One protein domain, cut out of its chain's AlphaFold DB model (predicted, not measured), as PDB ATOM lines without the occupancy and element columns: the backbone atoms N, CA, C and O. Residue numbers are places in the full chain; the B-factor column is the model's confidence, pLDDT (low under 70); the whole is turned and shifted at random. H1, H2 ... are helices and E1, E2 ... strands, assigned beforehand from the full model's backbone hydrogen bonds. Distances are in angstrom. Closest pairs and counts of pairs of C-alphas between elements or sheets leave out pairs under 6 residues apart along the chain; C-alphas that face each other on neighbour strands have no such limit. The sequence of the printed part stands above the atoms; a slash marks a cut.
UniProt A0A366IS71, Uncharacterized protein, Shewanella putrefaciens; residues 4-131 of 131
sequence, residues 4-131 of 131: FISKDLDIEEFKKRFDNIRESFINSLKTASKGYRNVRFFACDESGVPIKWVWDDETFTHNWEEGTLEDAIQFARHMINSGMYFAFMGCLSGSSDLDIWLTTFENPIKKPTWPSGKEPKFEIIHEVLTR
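AT A GLANCE: This is residues 4 to 131 of the 131 residues of an uncharacterized protein of Shewanella putrefaciens (UniProt A0A366IS71). A twisted sheet of four strands has two helices, H1 and H2, packed side by side over one face, and the long link of residues 106 to 121 passes over its other face. H1 is long and reaches well past the sheet, with E5 continuing E4 alongside it, while residues 55 to 63 loop out beyond the E1 edge. The printed part has 128 residues, with two named helices and five named strands in the order H1 E1 H2 E2 E3 E4 E5. The sheet's order is E1 E3 E2 E4, mixed, and the class is mixed, helices and strands. The whole is compact, with a radius of gyration of the C-alphas of 15.1 A and spans of 48 by 33 by 26 A.

IN THESE COORDINATES: H1, residues 11 to 32, begins at C-alpha 11 (199.643, 270.455, 161.606) and is 31.7 A long. E1 is residues 38 to 44, 19.9 A. H2 is residues 69 to 81, 18.3 A. E2, residues 85 to 92, measures 24.1 A, and E3, residues 97 to 105, measures 26.8 A. E4 is residues 122 to 125. E5, residues 127 to 130, ends at C-alpha 130 (208.566, 260.798, 160.828).

HOW THE PARTS SIT: E1 and E3 are parallel, with N 42 and O 100 2.8 A apart, within hydrogen-bond range. E2 and E3 form an antiparallel hairpin, with N 91 and O 99 at 2.8 A. E2 and E4 are antiparallel, with N 88 and O 124 at 2.9 A. H1 and H2 lie on the same face of the sheet, in two layers, helices on one face of a sheet. H2 lies over E3 and E2 at a height over the sheet of 9.4 A and runs along the strands, at 15 degrees to E3 on the local plane. H1, at a height of 13.0 A, lies over E2, and only just not over E3, on which 2 of its C-alphas fall. With its residues 22 to 30 alone, H1 touches H2, closest at the C-alphas of Ile 26 and Ile 73, 6.3 A, at a shallow tilt of 28 degrees, opposite ways. E4 runs on into E5 at 25 degrees. E5 pairs with no named strand, but residues 129 to 130 pair in parallel with residues 4 to 5. In H1 and H2 every O i to N i+4 pair is within hydrogen-bond range.

THE WHOLE: The two C-alphas farthest apart, those of Asp 10 and Ser 95, are 49.1 A apart. The printed part has no cut. The links E1 to H2 and E3 to E4 are long. Mean pLDDT of the printed part is 84.2, with residues 54 to 65, 110 and 128 to 131 under 70.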
ATOM      1  N   PHE A   4     204.446 255.782 158.470       74.94
ATOM      2  CA  PHE A   4     205.231 256.955 158.097       74.94
ATOM      3  C   PHE A   4     204.335 258.187 158.018       74.94
ATOM      4  O   PHE A   4     203.319 258.168 157.322       74.94
ATOM      5  N   ILE A   5     204.730 259.260 158.702       77.94
ATOM      6  CA  ILE A   5     204.097 260.577 158.580       77.94
ATOM      7  C   ILE A   5     205.134 261.535 157.992       77.94
ATOM      8  O   ILE A   5     206.251 261.624 158.501       77.94
ATOM      9  N   SER A   6     204.775 262.212 156.899       76.25
ATOM     10  CA  SER A   6     205.645 263.206 156.265       76.25
ATOM     11  C   SER A   6     205.749 264.454 157.138       76.25
ATOM     12  O   SER A   6     204.753 264.888 157.721       76.25
ATOM     13  N   LYS A   7     206.950 265.033 157.206       74.69
ATOM     14  CA  LYS A   7     207.203 266.319 157.879       74.69
ATOM     15  C   LYS A   7     206.630 267.532 157.142       74.69
ATOM     16  O   LYS A   7     206.508 268.586 157.753       74.69
ATOM     17  N   ASP A   8     206.265 267.374 155.873       80.69
ATOM     18  CA  ASP A   8     205.754 268.453 155.018       80.69
ATOM     19  C   ASP A   8     204.230 268.631 155.130       80.69
ATOM     20  O   ASP A   8     203.642 269.462 154.438       80.69
ATOM     21  N   LEU A   9     203.570 267.832 155.975       82.75
ATOM     22  CA  LEU A   9     202.145 267.973 156.252       82.75
ATOM     23  C   LEU A   9     201.882 269.206 157.113       82.75
ATOM     24  O   LEU A   9     202.655 269.530 158.018       82.75
ATOM     25  N   ASP A  10     200.738 269.844 156.884       90.56
ATOM     26  CA  ASP A  10     200.216 270.805 157.842       90.56
ATOM     27  C   ASP A  10     199.899 270.123 159.188       90.56
ATOM     28  O   ASP A  10     199.765 268.899 159.307       90.56
ATOM     29  N   ILE A  11     199.792 270.940 160.234       85.94
ATOM     30  CA  ILE A  11     199.643 270.455 161.606       85.94
ATOM     31  C   ILE A  11     198.331 269.690 161.842       85.94
ATOM     32  O   ILE A  11     198.297 268.803 162.696       85.94
ATOM     33  N   GLU A  12     197.254 270.010 161.122       90.94
ATOM     34  CA  GLU A  12     195.958 269.347 161.294       90.94
ATOM     35  C   GLU A  12     195.973 267.963 160.648       90.94
ATOM     36  O   GLU A  12     195.588 266.973 161.276       90.94
ATOM     37  N   GLU A  13     196.504 267.872 159.432       88.69
ATOM     38  CA  GLU A  13     196.686 266.619 158.707       88.69
ATOM     39  C   GLU A  13     197.687 265.701 159.430       88.69
ATOM     40  O   GLU A  13     197.454 264.491 159.535       88.69
ATOM     41  N   PHE A  14     198.754 266.259 160.020       87.88
ATOM     42  CA  PHE A  14     199.668 265.512 160.889       87.88
ATOM     43  C   PHE A  14     198.932 264.897 162.087       87.88
ATOM     44  O   PHE A  14     199.014 263.683 162.304       87.88
ATOM     45  N   LYS A  15     198.181 265.712 162.844       87.75
ATOM     46  CA  LYS A  15     197.421 265.259 164.024       87.75
ATOM     47  C   LYS A  15     196.427 264.165 163.659       87.75
ATOM     48  O   LYS A  15     196.415 263.114 164.291       87.75
ATOM     49  N   LYS A  16     195.669 264.362 162.579       90.38
ATOM     50  CA  LYS A  16     194.694 263.387 162.086       90.38
ATOM     51  C   LYS A  16     195.344 262.051 161.728       90.38
ATOM     52  O   LYS A  16     194.807 260.994 162.059       90.38
ATOM     53  N   ARG A  17     196.501 262.063 161.055       88.62
ATOM     54  CA  ARG A  17     197.228 260.823 160.734       88.62
ATOM     55  C   ARG A  17     197.770 260.141 161.979       88.62
ATOM     56  O   ARG A  17     197.645 258.923 162.082       88.62
ATOM     57  N   PHE A  18     198.326 260.906 162.913       89.44
ATOM     58  CA  PHE A  18     198.796 260.375 164.187       89.44
ATOM     59  C   PHE A  18     197.659 259.712 164.975       89.44
ATOM     60  O   PHE A  18     197.794 258.557 165.376       89.44
ATOM     61  N   ASP A  19     196.511 260.383 165.107       90.81
ATOM     62  CA  ASP A  19     195.324 259.834 165.767       90.81
ATOM     63  C   ASP A  19     194.855 258.537 165.096       90.81
ATOM     64  O   ASP A  19     194.606 257.543 165.776       90.81
ATOM     65  N   ASN A  20     194.806 258.493 163.761       90.75
ATOM     66  CA  ASN A  20     194.427 257.282 163.031       90.75
ATOM     67  C   ASN A  20     195.383 256.107 163.293       90.75
ATOM     68  O   ASN A  20     194.936 254.967 163.438       90.75
ATOM     69  N   ILE A  21     196.692 256.366 163.360       90.50
ATOM     70  CA  ILE A  21     197.691 255.332 163.653       90.50
ATOM     71  C   ILE A  21     197.530 254.828 165.092       90.50
ATOM     72  O   ILE A  21     197.486 253.612 165.307       90.50
ATOM     73  N   ARG A  22     197.358 255.742 166.056       92.19
ATOM     74  CA  ARG A  22     197.096 255.404 167.461       92.19
ATOM     75  C   ARG A  22     195.849 254.528 167.592       92.19
ATOM     76  O   ARG A  22     195.908 253.459 168.196       92.19
ATOM     77  N   GLU A  23     194.728 254.933 166.997       93.25
ATOM     78  CA  GLU A  23     193.476 254.171 167.090       93.25
ATOM     79  C   GLU A  23     193.558 252.813 166.373       93.25
ATOM     80  O   GLU A  23     192.995 251.827 166.850       93.25
ATOM     81  N   SER A  24     194.309 252.710 165.271       91.75
ATOM     82  CA  SER A  24     194.585 251.425 164.612       91.75
ATOM     83  C   SER A  24     195.375 250.469 165.517       91.75
ATOM     84  O   SER A  24     195.042 249.284 165.643       91.75
ATOM     85  N   PHE A  25     196.383 250.988 166.219       92.00
ATOM     86  CA  PHE A  25     197.162 250.215 167.181       92.00
ATOM     87  C   PHE A  25     196.314 249.754 168.376       92.00
ATOM     88  O   PHE A  25     196.324 248.573 168.724       92.00
ATOM     89  N   ILE A  26     195.490 250.639 168.936       93.19
ATOM     90  CA  ILE A  26     194.547 250.301 170.014       93.19
ATOM     91  C   ILE A  26     193.541 249.236 169.561       93.19
ATOM     92  O   ILE A  26     193.225 248.300 170.298       93.19
ATOM     93  N   ASN A  27     193.051 249.318 168.324       94.19
ATOM     94  CA  ASN A  27     192.174 248.291 167.767       94.19
ATOM     95  C   ASN A  27     192.882 246.940 167.601       94.19
ATOM     96  O   ASN A  27     192.233 245.895 167.721       94.19
ATOM     97  N   SER A  28     194.198 246.935 167.384       93.56
ATOM     98  CA  SER A  28     194.990 245.704 167.367       93.56
ATOM     99  C   SER A  28     195.029 245.054 168.752       93.56
ATOM    100  O   SER A  28     194.824 243.847 168.843       93.56
ATOM    101  N   LEU A  29     195.172 245.836 169.831       92.44
ATOM    102  CA  LEU A  29     195.096 245.343 171.216       92.44
ATOM    103  C   LEU A  29     193.726 244.712 171.526       92.44
ATOM    104  O   LEU A  29     193.643 243.581 172.014       92.44
ATOM    105  N   LYS A  30     192.637 245.396 171.148       93.38
ATOM    106  CA  LYS A  30     191.266 244.870 171.279       93.38
ATOM    107  C   LYS A  30     191.081 243.566 170.511       93.38
ATOM    108  O   LYS A  30     190.454 242.637 171.006       93.38
ATOM    109  N   THR A  31     191.599 243.501 169.287       93.38
ATOM    110  CA  THR A  31     191.453 242.330 168.411       93.38
ATOM    111  C   THR A  31     192.272 241.149 168.914       93.38
ATOM    112  O   THR A  31     191.766 240.032 168.930       93.38
ATOM    113  N   ALA A  32     193.493 241.396 169.391       91.19
ATOM    114  CA  ALA A  32     194.378 240.378 169.947       91.19
ATOM    115  C   ALA A  32     193.803 239.699 171.202       91.19
ATOM    116  O   ALA A  32     194.108 238.539 171.470       91.19
ATOM    117  N   SER A  33     192.933 240.405 171.925       86.75
ATOM    118  CA  SER A  33     192.247 239.907 173.122       86.75
ATOM    119  C   SER A  33     191.009 239.047 172.808       86.75
ATOM    120  O   SER A  33     190.444 238.420 173.699       86.75
ATOM    121  N   LYS A  34     190.536 239.001 171.555       88.44
ATOM    122  CA  LYS A  34     189.316 238.257 171.196       88.44
ATOM    123  C   LYS A  34     189.583 236.757 171.063       88.44
ATOM    124  O   LYS A  34     190.603 236.341 170.526       88.44
ATOM    125  N   GLY A  35     188.601 235.949 171.465       84.50
ATOM    126  CA  GLY A  35     188.598 234.498 171.241       84.50
ATOM    127  C   GLY A  35     189.325 233.667 172.302       84.50
ATOM    128  O   GLY A  35     189.371 232.447 172.171       84.50
ATOM    129  N   TYR A  36     189.852 234.299 173.353       88.69
ATOM    130  CA  TYR A  36     190.415 233.615 174.520       88.69
ATOM    131  C   TYR A  36     189.388 233.533 175.645       88.69
ATOM    132  O   TYR A  36     188.495 234.376 175.740       88.69
ATOM    133  N   ARG A  37     189.501 232.495 176.482       85.00
ATOM    134  CA  ARG A  37     188.557 232.261 177.581       85.00
ATOM    135  C   ARG A  37     188.735 233.302 178.681       85.00
ATOM    136  O   ARG A  37     187.753 233.894 179.111       85.00
ATOM    137  N   ASN A  38     189.983 233.508 179.091       88.50
ATOM    138  CA  ASN A  38     190.385 234.540 180.034       88.50
ATOM    139  C   ASN A  38     191.534 235.346 179.422       88.50
ATOM    140  O   ASN A  38     192.445 234.771 178.816       88.50
ATOM    141  N   VAL A  39     191.483 236.668 179.580       91.94
ATOM    142  CA  VAL A  39     192.546 237.583 179.154       91.94
ATOM    143  C   VAL A  39     192.926 238.461 180.327       91.94
ATOM    144  O   VAL A  39     192.059 239.112 180.902       91.94
ATOM    145  N   ARG A  40     194.215 238.471 180.649       91.19
ATOM    146  CA  ARG A  40     194.789 239.192 181.784       91.19
ATOM    147  C   ARG A  40     195.794 240.204 181.275       91.19
ATOM    148  O   ARG A  40     196.578 239.861 180.390       91.19
ATOM    149  N   PHE A  41     195.793 241.417 181.810       92.06
ATOM    150  CA  PHE A  41     196.678 242.477 181.332       92.06
ATOM    151  C   PHE A  41     197.711 242.832 182.398       92.06
ATOM    152  O   PHE A  41     197.383 243.022 183.563       92.06
ATOM    153  N   PHE A  42     198.965 242.954 181.986       91.56
ATOM    154  CA  PHE A  42     200.099 243.280 182.842       91.56
ATOM    155  C   PHE A  42     200.989 244.310 182.146       91.56
ATOM    156  O   PHE A  42     200.968 244.418 180.920       91.56
ATOM    157  N   ALA A  43     201.830 245.014 182.901       91.62
ATOM    158  CA  ALA A  43     202.877 245.854 182.337       91.62
ATOM    159  C   ALA A  43     204.244 245.525 182.924       91.62
ATOM    160  O   ALA A  43     204.377 245.025 184.044       91.62
ATOM    161  N   CYS A  44     205.272 245.837 182.151       91.31
ATOM    162  CA  CYS A  44     206.659 245.787 182.567       91.31
ATOM    163  C   CYS A  44     207.403 247.037 182.093       91.31
ATOM    164  O   CYS A  44     207.006 247.686 181.121       91.31
ATOM    165  N   ASP A  45     208.491 247.364 182.778       90.06
ATOM    166  CA  ASP A  45     209.413 248.395 182.318       90.06
ATOM    167  C   ASP A  45     210.167 247.948 181.050       90.06
ATOM    168  O   ASP A  45     209.971 246.846 180.524       90.06
ATOM    169  N   GLU A  46     211.042 248.814 180.544       89.38
ATOM    170  CA  GLU A  46     211.858 248.552 179.352       89.38
ATOM    171  C   GLU A  46     212.855 247.387 179.512       89.38
ATOM    172  O   GLU A  46     213.334 246.829 178.519       89.38
ATOM    173  N   SER A  47     213.149 246.989 180.754       89.81
ATOM    174  CA  SER A  47     214.003 245.847 181.092       89.81
ATOM    175  C   SER A  47     213.207 244.547 181.257       89.81
ATOM    176  O   SER A  47     213.784 243.505 181.567       89.81
ATOM    177  N   GLY A  48     211.888 244.580 181.038       90.19
ATOM    178  CA  GLY A  48     211.005 243.433 181.220       90.19
ATOM    179  C   GLY A  48     210.692 243.133 182.689       90.19
ATOM    180  O   GLY A  48     210.145 242.071 182.986       90.19
ATOM    181  N   VAL A  49     211.017 244.033 183.622       90.12
ATOM    182  CA  VAL A  49     210.658 243.867 185.034       90.12
ATOM    183  C   VAL A  49     209.186 244.237 185.197       90.12
ATOM    184  O   VAL A  49     208.799 245.337 184.799       90.12
ATOM    185  N   PRO A  50     208.334 243.355 185.750       89.69
ATOM    186  CA  PRO A  50     206.934 243.680 185.986       89.69
ATOM    187  C   PRO A  50     206.789 244.943 186.832       89.69
ATOM    188  O   PRO A  50     207.438 245.086 187.871       89.69
ATOM    189  N   ILE A  51     205.916 245.842 186.390       84.00
ATOM    190  CA  ILE A  51     205.628 247.090 187.089       84.00
ATOM    191  C   ILE A  51     204.166 247.158 187.491       84.00
ATOM    192  O   ILE A  51     203.281 246.494 186.954       84.00
ATOM    193  N   LYS A  52     203.928 248.020 188.469       74.62
ATOM    194  CA  LYS A  52     202.603 248.452 188.883       74.62
ATOM    195  C   LYS A  52     202.047 249.375 187.805       74.62
ATOM    196  O   LYS A  52     202.762 250.291 187.413       74.62
ATOM    197  N   TRP A  53     200.825 249.151 187.336       73.31
ATOM    198  CA  TRP A  53     200.235 249.980 186.289       73.31
ATOM    199  C   TRP A  53     198.702 249.960 186.406       73.31
ATOM    200  O   TRP A  53     198.020 249.046 185.962       73.31
ATOM    201  N   VAL A  54     198.149 250.961 187.078       61.44
ATOM    202  CA  VAL A  54     196.717 251.265 187.033       61.44
ATOM    203  C   VAL A  54     196.629 252.774 186.898       61.44
ATOM    204  O   VAL A  54     197.317 253.499 187.621       61.44
ATOM    205  N   TRP A  55     195.848 253.231 185.923       53.00
ATOM    206  CA  TRP A  55     195.543 254.642 185.758       53.00
ATOM    207  C   TRP A  55     194.307 254.953 186.603       53.00
ATOM    208  O   TRP A  55     193.185 254.759 186.151       53.00
ATOM    209  N   ASP A  56     194.525 255.365 187.848       52.72
ATOM    210  CA  ASP A  56     193.500 256.014 188.665       52.72
ATOM    211  C   ASP A  56     193.769 257.523 188.616       52.72
ATOM    212  O   ASP A  56     194.924 257.942 188.745       52.72
ATOM    213  N   ASP A  57     192.727 258.329 188.394       52.09
ATOM    214  CA  ASP A  57     192.814 259.775 188.131       52.09
ATOM    215  C   ASP A  57     193.533 260.552 189.258       52.09
ATOM    216  O   ASP A  57     193.944 261.698 189.061       52.09
ATOM    217  N   GLU A  58     193.733 259.927 190.426       50.47
ATOM    218  CA  GLU A  58     194.358 260.532 191.604       50.47
ATOM    219  C   GLU A  58     195.735 259.951 191.986       50.47
ATOM    220  O   GLU A  58     196.558 260.695 192.528       50.47
ATOM    221  N   THR A  59     196.055 258.674 191.711       49.97
ATOM    222  CA  THR A  59     197.376 258.094 192.054       49.97
ATOM    223  C   THR A  59     197.789 256.896 191.189       49.97
ATOM    224  O   THR A  59     196.992 256.022 190.868       49.97
ATOM    225  N   PHE A  60     199.090 256.774 190.903       50.09
ATOM    226  CA  PHE A  60     199.669 255.590 190.258       50.09
ATOM    227  C   PHE A  60     200.037 254.535 191.316       50.09
ATOM    228  O   PHE A  60     201.197 254.417 191.716       50.09
ATOM    229  N   THR A  61     199.064 253.788 191.847       46.62
ATOM    230  CA  THR A  61     199.359 252.729 192.832       46.62
ATOM    231  C   THR A  61     198.562 251.454 192.574       46.62
ATOM    232  O   THR A  61     197.348 251.519 192.560       46.62
ATOM    233  N   HIS A  62     199.226 250.290 192.436       52.34
ATOM    234  CA  HIS A  62     198.690 248.953 192.794       52.34
ATOM    235  C   HIS A  62     199.753 247.843 192.770       52.34
ATOM    236  O   HIS A  62     200.712 247.907 192.019       52.34
ATOM    237  N   ASN A  63     199.640 246.830 193.631       52.06
ATOM    238  CA  ASN A  63     200.623 245.746 193.782       52.06
ATOM    239  C   ASN A  63     200.503 244.686 192.678       52.06
ATOM    240  O   ASN A  63     199.788 243.715 192.874       52.06
ATOM    241  N   TRP A  64     201.253 244.810 191.573       57.44
ATOM    242  CA  TRP A  64     201.353 243.744 190.550       57.44
ATOM    243  C   TRP A  64     199.995 243.307 189.959       57.44
ATOM    244  O   TRP A  64     199.884 242.204 189.423       57.44
ATOM    245  N   GLU A  65     198.960 244.141 190.086       67.44
ATOM    246  CA  GLU A  65     197.603 243.721 189.770       67.44
ATOM    247  C   GLU A  65     197.377 243.622 188.263       67.44
ATOM    248  O   GLU A  65     197.864 244.419 187.458       67.44
ATOM    249  N   GLU A  66     196.650 242.568 187.918       83.88
ATOM    250  CA  GLU A  66     196.056 242.338 186.616       83.88
ATOM    251  C   GLU A  66     195.110 243.495 186.277       83.88
ATOM    252  O   GLU A  66     194.159 243.760 187.009       83.88
ATOM    253  N   GLY A  67     195.376 244.181 185.169       83.81
ATOM    254  CA  GLY A  67     194.500 245.217 184.634       83.81
ATOM    255  C   GLY A  67     193.386 244.640 183.762       83.81
ATOM    256  O   GLY A  67     193.439 243.492 183.304       83.81
ATOM    257  N   THR A  68     192.391 245.468 183.471       87.75
ATOM    258  CA  THR A  68     191.349 245.189 182.480       87.75
ATOM    259  C   THR A  68     191.785 245.609 181.070       87.75
ATOM    260  O   THR A  68     192.774 246.319 180.869       87.75
ATOM    261  N   LEU A  69     191.014 245.206 180.053       90.12
ATOM    262  CA  LEU A  69     191.219 245.695 178.685       90.12
ATOM    263  C   LEU A  69     191.064 247.223 178.595       90.12
ATOM    264  O   LEU A  69     191.757 247.854 177.800       90.12
ATOM    265  N   GLU A  70     190.155 247.812 179.374       89.00
ATOM    266  CA  GLU A  70     189.948 249.261 179.363       89.00
ATOM    267  C   GLU A  70     191.169 249.986 179.946       89.00
ATOM    268  O   GLU A  70     191.669 250.914 179.310       89.00
ATOM    269  N   ASP A  71     191.740 249.477 181.042       87.62
ATOM    270  CA  ASP A  71     192.985 250.006 181.621       87.62
ATOM    271  C   ASP A  71     194.135 249.938 180.607       87.62
ATOM    272  O   ASP A  71     194.865 250.908 180.400       87.62
ATOM    273  N   ALA A  72     194.247 248.816 179.886       90.81
ATOM    274  CA  ALA A  72     195.234 248.629 178.823       90.81
ATOM    275  C   ALA A  72     195.090 249.656 177.691       90.81
ATOM    276  O   ALA A  72     196.086 250.183 177.188       90.81
ATOM    277  N   ILE A  73     193.852 249.957 177.288       91.88
ATOM    278  CA  ILE A  73     193.553 250.943 176.246       91.88
ATOM    279  C   ILE A  73     193.896 252.355 176.722       91.88
ATOM    280  O   ILE A  73     194.517 253.112 175.970       91.88
ATOM    281  N   GLN A  74     193.492 252.719 177.938       88.88
ATOM    282  CA  GLN A  74     193.741 254.047 178.496       88.88
ATOM    283  C   GLN A  74     195.234 254.285 178.706       88.88
ATOM    284  O   GLN A  74     195.757 255.311 178.267       88.88
ATOM    285  N   PHE A  75     195.943 253.295 179.248       88.06
ATOM    286  CA  PHE A  75     197.390 253.333 179.395       88.06
ATOM    287  C   PHE A  75     198.095 253.495 178.043       88.06
ATOM    288  O   PHE A  75     198.904 254.407 177.874       88.06
ATOM    289  N   ALA A  76     197.737 252.691 177.033       90.88
ATOM    290  CA  ALA A  76     198.313 252.813 175.692       90.88
ATOM    291  C   ALA A  76     198.067 254.199 175.077       90.88
ATOM    292  O   ALA A  76     198.986 254.802 174.524       90.88
ATOM    293  N   ARG A  77     196.845 254.738 175.200       91.38
ATOM    294  CA  ARG A  77     196.510 256.090 174.726       91.38
ATOM    295  C   ARG A  77     197.359 257.151 175.398       91.38
ATOM    296  O   ARG A  77     197.923 257.991 174.701       91.38
ATOM    297  N   HIS A  78     197.431 257.115 176.725       88.69
ATOM    298  CA  HIS A  78     198.162 258.105 177.497       88.69
ATOM    299  C   HIS A  78     199.642 258.098 177.122       88.69
ATOM    300  O   HIS A  78     200.188 259.130 176.743       88.69
ATOM    301  N   MET A  79     200.269 256.922 177.127       88.31
ATOM    302  CA  MET A  79     201.697 256.795 176.849       88.31
ATOM    303  C   MET A  79     202.045 257.219 175.416       88.31
ATOM    304  O   MET A  79     202.989 257.981 175.222       88.31
ATOM    305  N   ILE A  80     201.243 256.819 174.421       90.50
ATOM    306  CA  ILE A  80     201.442 257.249 173.028       90.50
ATOM    307  C   ILE A  80     201.277 258.772 172.890       90.50
ATOM    308  O   ILE A  80     202.071 259.415 172.202       90.50
ATOM    309  N   ASN A  81     200.282 259.369 173.551       88.88
ATOM    310  CA  ASN A  81     200.057 260.818 173.520       88.88
ATOM    311  C   ASN A  81     201.174 261.606 174.215       88.88
ATOM    312  O   ASN A  81     201.496 262.711 173.783       88.88
ATOM    313  N   SER A  82     201.786 261.024 175.245       86.75
ATOM    314  CA  SER A  82     202.961 261.565 175.933       86.75
ATOM    315  C   SER A  82     204.260 261.390 175.131       86.75
ATOM    316  O   SER A  82     205.325 261.788 175.594       86.75
ATOM    317  N   GLY A  83     204.193 260.819 173.922       85.19
ATOM    318  CA  GLY A  83     205.340 260.636 173.031       85.19
ATOM    319  C   GLY A  83     206.186 259.402 173.336       85.19
ATOM    320  O   GLY A  83     207.229 259.220 172.710       85.19
ATOM    321  N   MET A  84     205.744 258.544 174.258       87.00
ATOM    322  CA  MET A  84     206.435 257.297 174.568       87.00
ATOM    323  C   MET A  84     206.203 256.282 173.454       87.00
ATOM    324  O   MET A  84     205.096 256.141 172.920       87.00
ATOM    325  N   TYR A  85     207.239 255.515 173.133       88.56
ATOM    326  CA  TYR A  85     207.042 254.319 172.334       88.56
ATOM    327  C   TYR A  85     206.336 253.267 173.178       88.56
ATOM    328  O   TYR A  85     206.547 253.166 174.387       88.56
ATOM    329  N   PHE A  86     205.496 252.475 172.522       91.62
ATOM    330  CA  PHE A  86     204.638 251.509 173.186       91.62
ATOM    331  C   PHE A  86     204.658 250.184 172.430       91.62
ATOM    332  O   PHE A  86     204.602 250.156 171.197       91.62
ATOM    333  N   ALA A  87     204.691 249.077 173.162       93.75
ATOM    334  CA  ALA A  87     204.538 247.744 172.606       93.75
ATOM    335  C   ALA A  87     203.678 246.869 173.515       93.75
ATOM    336  O   ALA A  87     203.617 247.074 174.726       93.75
ATOM    337  N   PHE A  88     203.047 245.857 172.925       94.81
ATOM    338  CA  PHE A  88     202.444 244.772 173.684       94.81
ATOM    339  C   PHE A  88     202.749 243.410 173.072       94.81
ATOM    340  O   PHE A  88     202.898 243.269 171.855       94.81
ATOM    341  N   MET A  89     202.788 242.391 173.922       95.69
ATOM    342  CA  MET A  89     202.787 240.994 173.514       95.69
ATOM    343  C   MET A  89     201.621 240.248 174.141       95.69
ATOM    344  O   MET A  89     201.105 240.647 175.180       95.69
ATOM    345  N   GLY A  90     201.247 239.129 173.533       95.00
ATOM    346  CA  GLY A  90     200.408 238.126 174.175       95.00
ATOM    347  C   GLY A  90     201.177 236.826 174.333       95.00
ATOM    348  O   GLY A  90     201.790 236.352 173.376       95.00
ATOM    349  N   CYS A  91     201.113 236.224 175.513       94.62
ATOM    350  CA  CYS A  91     201.680 234.914 175.807       94.62
ATOM    351  C   CYS A  91     200.627 234.016 176.461       94.62
ATOM    352  O   CYS A  91     199.738 234.491 177.169       94.62
ATOM    353  N   LEU A  92     200.709 232.710 176.213       91.81
ATOM    354  CA  LEU A  92     199.776 231.758 176.809       91.81
ATOM    355  C   LEU A  92     200.179 231.466 178.254       91.81
ATOM    356  O   LEU A  92     201.338 231.165 178.533       91.81
ATOM    357  N   SER A  93     199.210 231.516 179.160       83.94
ATOM    358  CA  SER A  93     199.383 231.175 180.578       83.94
ATOM    359  C   SER A  93     198.681 229.876 180.980       83.94
ATOM    360  O   SER A  93     198.625 229.515 182.153       83.94
ATOM    361  N   GLY A  94     198.195 229.148 179.976       78.38
ATOM    362  CA  GLY A  94     197.498 227.875 180.057       78.38
ATOM    363  C   GLY A  94     197.072 227.438 178.653       78.38
ATOM    364  O   GLY A  94     197.535 227.981 177.652       78.38
ATOM    365  N   SER A  95     196.160 226.470 178.553       74.31
ATOM    366  CA  SER A  95     195.700 225.957 177.252       74.31
ATOM    367  C   SER A  95     194.812 226.935 176.469       74.31
ATOM    368  O   SER A  95     194.708 226.822 175.251       74.31
ATOM    369  N   SER A  96     194.156 227.880 177.150       79.81
ATOM    370  CA  SER A  96     193.178 228.806 176.546       79.81
ATOM    371  C   SER A  96     193.144 230.202 177.185       79.81
ATOM    372  O   SER A  96     192.287 231.016 176.826       79.81
ATOM    373  N   ASP A  97     194.100 230.488 178.070       91.38
ATOM    374  CA  ASP A  97     194.229 231.766 178.766       91.38
ATOM    375  C   ASP A  97     195.375 232.575 178.157       91.38
ATOM    376  O   ASP A  97     196.435 232.029 177.817       91.38
ATOM    377  N   LEU A  98     195.146 233.876 178.000       94.12
ATOM    378  CA  LEU A  98     196.096 234.812 177.417       94.12
ATOM    379  C   LEU A  98     196.516 235.842 178.465       94.12
ATOM    380  O   LEU A  98     195.680 236.560 179.004       94.12
ATOM    381  N   ASP A  99     197.819 235.963 178.694       94.00
ATOM    382  CA  ASP A  99     198.386 237.122 179.374       94.00
ATOM    383  C   ASP A  99     198.860 238.109 178.303       94.00
ATOM    384  O   ASP A  99     199.650 237.746 177.425       94.00
ATOM    385  N   ILE A 100     198.402 239.351 178.377       94.75
ATOM    386  CA  ILE A 100     198.895 240.458 177.567       94.75
ATOM    387  C   ILE A 100     199.841 241.291 178.421       94.75
ATOM    388  O   ILE A 100     199.461 241.774 179.482       94.75
ATOM    389  N   TRP A 101     201.068 241.466 177.940       94.38
ATOM    390  CA  TRP A 101     202.081 242.299 178.578       94.38
ATOM    391  C   TRP A 101     202.298 243.565 177.769       94.38
ATOM    392  O   TRP A 101     202.476 243.501 176.554       94.38
ATOM    393  N   LEU A 102     202.293 244.701 178.453       94.12
ATOM    394  CA  LEU A 102     202.483 246.034 177.900       94.12
ATOM    395  C   LEU A 102     203.843 246.582 178.340       94.12
ATOM    396  O   LEU A 102     204.276 246.345 179.465       94.12
ATOM    397  N   THR A 103     204.510 247.339 177.479       93.25
ATOM    398  CA  THR A 103     205.753 248.030 177.839       93.25
ATOM    399  C   THR A 103     205.887 249.345 177.086       93.25
ATOM    400  O   THR A 103     205.336 249.518 175.992       93.25
ATOM    401  N   THR A 104     206.638 250.266 177.680       91.06
ATOM    402  CA  THR A 104     206.938 251.583 177.121       91.06
ATOM    403  C   THR A 104     208.411 251.908 177.247       91.06
ATOM    404  O   THR A 104     209.052 251.470 178.198       91.06
ATOM    405  N   PHE A 105     208.929 252.711 176.324       88.69
ATOM    406  CA  PHE A 105     210.342 253.083 176.285       88.69
ATOM    407  C   PHE A 105     210.531 254.436 175.586       88.69
ATOM    408  O   PHE A 105     209.709 254.842 174.761       88.69
ATOM    409  N   GLU A 106     211.606 255.149 175.920       84.12
ATOM    410  CA  GLU A 106     211.869 256.500 175.395       84.12
ATOM    411  C   GLU A 106     212.501 256.488 174.001       84.12
ATOM    412  O   GLU A 106     212.258 257.377 173.189       84.12
ATOM    413  N   ASN A 107     213.319 255.477 173.709       81.06
ATOM    414  CA  ASN A 107     214.088 255.396 172.471       81.06
ATOM    415  C   ASN A 107     213.611 254.231 171.612       81.06
ATOM    416  O   ASN A 107     213.418 253.145 172.147       81.06
ATOM    417  N   PRO A 108     213.495 254.387 170.283       75.06
ATOM    418  CA  PRO A 108     213.046 253.301 169.427       75.06
ATOM    419  C   PRO A 108     214.021 252.121 169.517       75.06
ATOM    420  O   PRO A 108     215.144 252.166 169.011       75.06
ATOM    421  N   ILE A 109     213.583 251.050 170.172       70.00
ATOM    422  CA  ILE A 109     214.341 249.808 170.302       70.00
ATOM    423  C   ILE A 109     214.087 248.895 169.103       70.00
ATOM    424  O   ILE A 109     213.038 248.944 168.463       70.00
ATOM    425  N   LYS A 110     215.045 248.007 168.807       69.00
ATOM    426  CA  LYS A 110     214.844 246.965 167.785       69.00
ATOM    427  C   LYS A 110     213.798 245.932 168.211       69.00
ATOM    428  O   LYS A 110     213.143 245.370 167.337       69.00
ATOM    429  N   LYS A 111     213.689 245.654 169.517       83.62
ATOM    430  CA  LYS A 111     212.726 244.712 170.096       83.62
ATOM    431  C   LYS A 111     212.517 244.985 171.599       83.62
ATOM    432  O   LYS A 111     213.524 245.221 172.266       83.62
ATOM    433  N   PRO A 112     211.277 244.953 172.122       88.25
ATOM    434  CA  PRO A 112     210.993 245.024 173.557       88.25
ATOM    435  C   PRO A 112     211.573 243.849 174.343       88.25
ATOM    436  O   PRO A 112     211.685 242.730 173.835       88.25
ATOM    437  N   THR A 113     211.918 244.124 175.602       92.31
ATOM    438  CA  THR A 113     212.277 243.107 176.592       92.31
ATOM    439  C   THR A 113     211.018 242.696 177.339       92.31
ATOM    440  O   THR A 113     210.279 243.541 177.835       92.31
ATOM    441  N   TRP A 114     210.780 241.391 177.429       93.44
ATOM    442  CA  TRP A 114     209.616 240.831 178.107       93.44
ATOM    443  C   TRP A 114     210.019 240.120 179.401       93.44
ATOM    444  O   TRP A 114     211.177 239.708 179.523       93.44
ATOM    445  N   PRO A 115     209.089 239.939 180.358       92.50
ATOM    446  CA  PRO A 115     209.393 239.248 181.601       92.50
ATOM    447  C   PRO A 115     209.953 237.846 181.384       92.50
ATOM    448  O   PRO A 115     209.536 237.109 180.487       92.50
ATOM    449  N   SER A 116     210.887 237.460 182.252       90.62
ATOM    450  CA  SER A 116     211.533 236.149 182.185       90.62
ATOM    451  C   SER A 116     210.505 235.012 182.219       90.62
ATOM    452  O   SER A 116     209.569 235.020 183.021       90.62
ATOM    453  N   GLY A 117     210.675 234.029 181.333       88.38
ATOM    454  CA  GLY A 117     209.768 232.886 181.207       88.38
ATOM    455  C   GLY A 117     208.448 233.181 180.484       88.38
ATOM    456  O   GLY A 117     207.586 232.303 180.436       88.38
ATOM    457  N   LYS A 118     208.265 234.381 179.916       90.31
ATOM    458  CA  LYS A 118     207.114 234.716 179.066       90.31
ATOM    459  C   LYS A 118     207.534 234.750 177.598       90.31
ATOM    460  O   LYS A 118     208.260 235.641 177.168       90.31
ATOM    461  N   GLU A 119     207.059 233.779 176.822       90.69
ATOM    462  CA  GLU A 119     207.327 233.703 175.383       90.69
ATOM    463  C   GLU A 119     206.167 234.307 174.569       90.69
ATOM    464  O   GLU A 119     205.025 233.847 174.698       90.69
ATOM    465  N   PRO A 120     206.424 235.320 173.717       92.06
ATOM    466  CA  PRO A 120     205.389 235.918 172.885       92.06
ATOM    467  C   PRO A 120     204.819 234.912 171.878       92.06
ATOM    468  O   PRO A 120     205.534 234.393 171.022       92.06
ATOM    469  N   LYS A 121     203.498 234.720 171.895       92.12
ATOM    470  CA  LYS A 121     202.754 234.155 170.757       92.12
ATOM    471  C   LYS A 121     202.638 235.181 169.627       92.12
ATOM    472  O   LYS A 121     202.631 234.822 168.453       92.12
ATOM    473  N   PHE A 122     202.525 236.453 169.993       92.25
ATOM    474  CA  PHE A 122     202.570 237.595 169.088       92.25
ATOM    475  C   PHE A 122     203.154 238.811 169.809       92.25
ATOM    476  O   PHE A 122     203.086 238.907 171.033       92.25
ATOM    477  N   GLU A 123     203.676 239.752 169.029       93.25
ATOM    478  CA  GLU A 123     204.258 241.010 169.494       93.25
ATOM    479  C   GLU A 123     203.867 242.130 168.523       93.25
ATOM    480  O   GLU A 123     203.959 241.958 167.303       93.25
ATOM    481  N   ILE A 124     203.398 243.263 169.049       91.94
ATOM    482  CA  ILE A 124     202.972 244.417 168.256       91.94
ATOM    483  C   ILE A 124     203.574 245.685 168.865       91.94
ATOM    484  O   ILE A 124     203.375 245.987 170.038       91.94
ATOM    485  N   ILE A 125     204.293 246.442 168.037       90.88
ATOM    486  CA  ILE A 125     204.966 247.691 168.410       90.88
ATOM    487  C   ILE A 125     204.276 248.859 167.698       90.88
ATOM    488  O   ILE A 125     204.012 248.787 166.490       90.88
ATOM    489  N   HIS A 126     203.990 249.932 168.438       87.19
ATOM    490  CA  HIS A 126     203.497 251.199 167.904       87.19
ATOM    491  C   HIS A 126     204.655 251.960 167.244       87.19
ATOM    492  O   HIS A 126     205.306 252.813 167.845       87.19
ATOM    493  N   GLU A 127     204.950 251.616 165.990       78.12
ATOM    494  CA  GLU A 127     205.994 252.272 165.204       78.12
ATOM    495  C   GLU A 127     205.402 253.426 164.378       78.12
ATOM    496  O   GLU A 127     204.775 253.200 163.335       78.12
ATOM    497  N   VAL A 128     205.645 254.663 164.820       69.75
ATOM    498  CA  VAL A 128     205.459 255.881 164.017       69.75
ATOM    499  C   VAL A 128     206.831 256.462 163.708       69.75
ATOM    500  O   VAL A 128     207.585 256.815 164.608       69.75
ATOM    501  N   LEU A 129     207.162 256.557 162.425       62.44
ATOM    502  CA  LEU A 129     208.397 257.157 161.943       62.44
ATOM    503  C   LEU A 129     208.049 258.445 161.200       62.44
ATOM    504  O   LEU A 129     207.287 258.426 160.232       62.44
ATOM    505  N   THR A 130     208.623 259.568 161.621       57.34
ATOM    506  CA  THR A 130     208.566 260.798 160.828       57.34
ATOM    507  C   THR A 130     209.664 260.753 159.771       57.34
ATOM    508  O   THR A 130     210.821 260.442 160.073       57.34
ATOM    509  N   ARG A 131     209.307 261.006 158.512       55.53
ATOM    510  CA  ARG A 131     210.266 261.125 157.407       55.53
ATOM    511  C   ARG A 131     210.150 262.496 156.777       55.53
ATOM    512  O   ARG A 131     209.007 262.907 156.478       55.53
TER     513      ARG A 131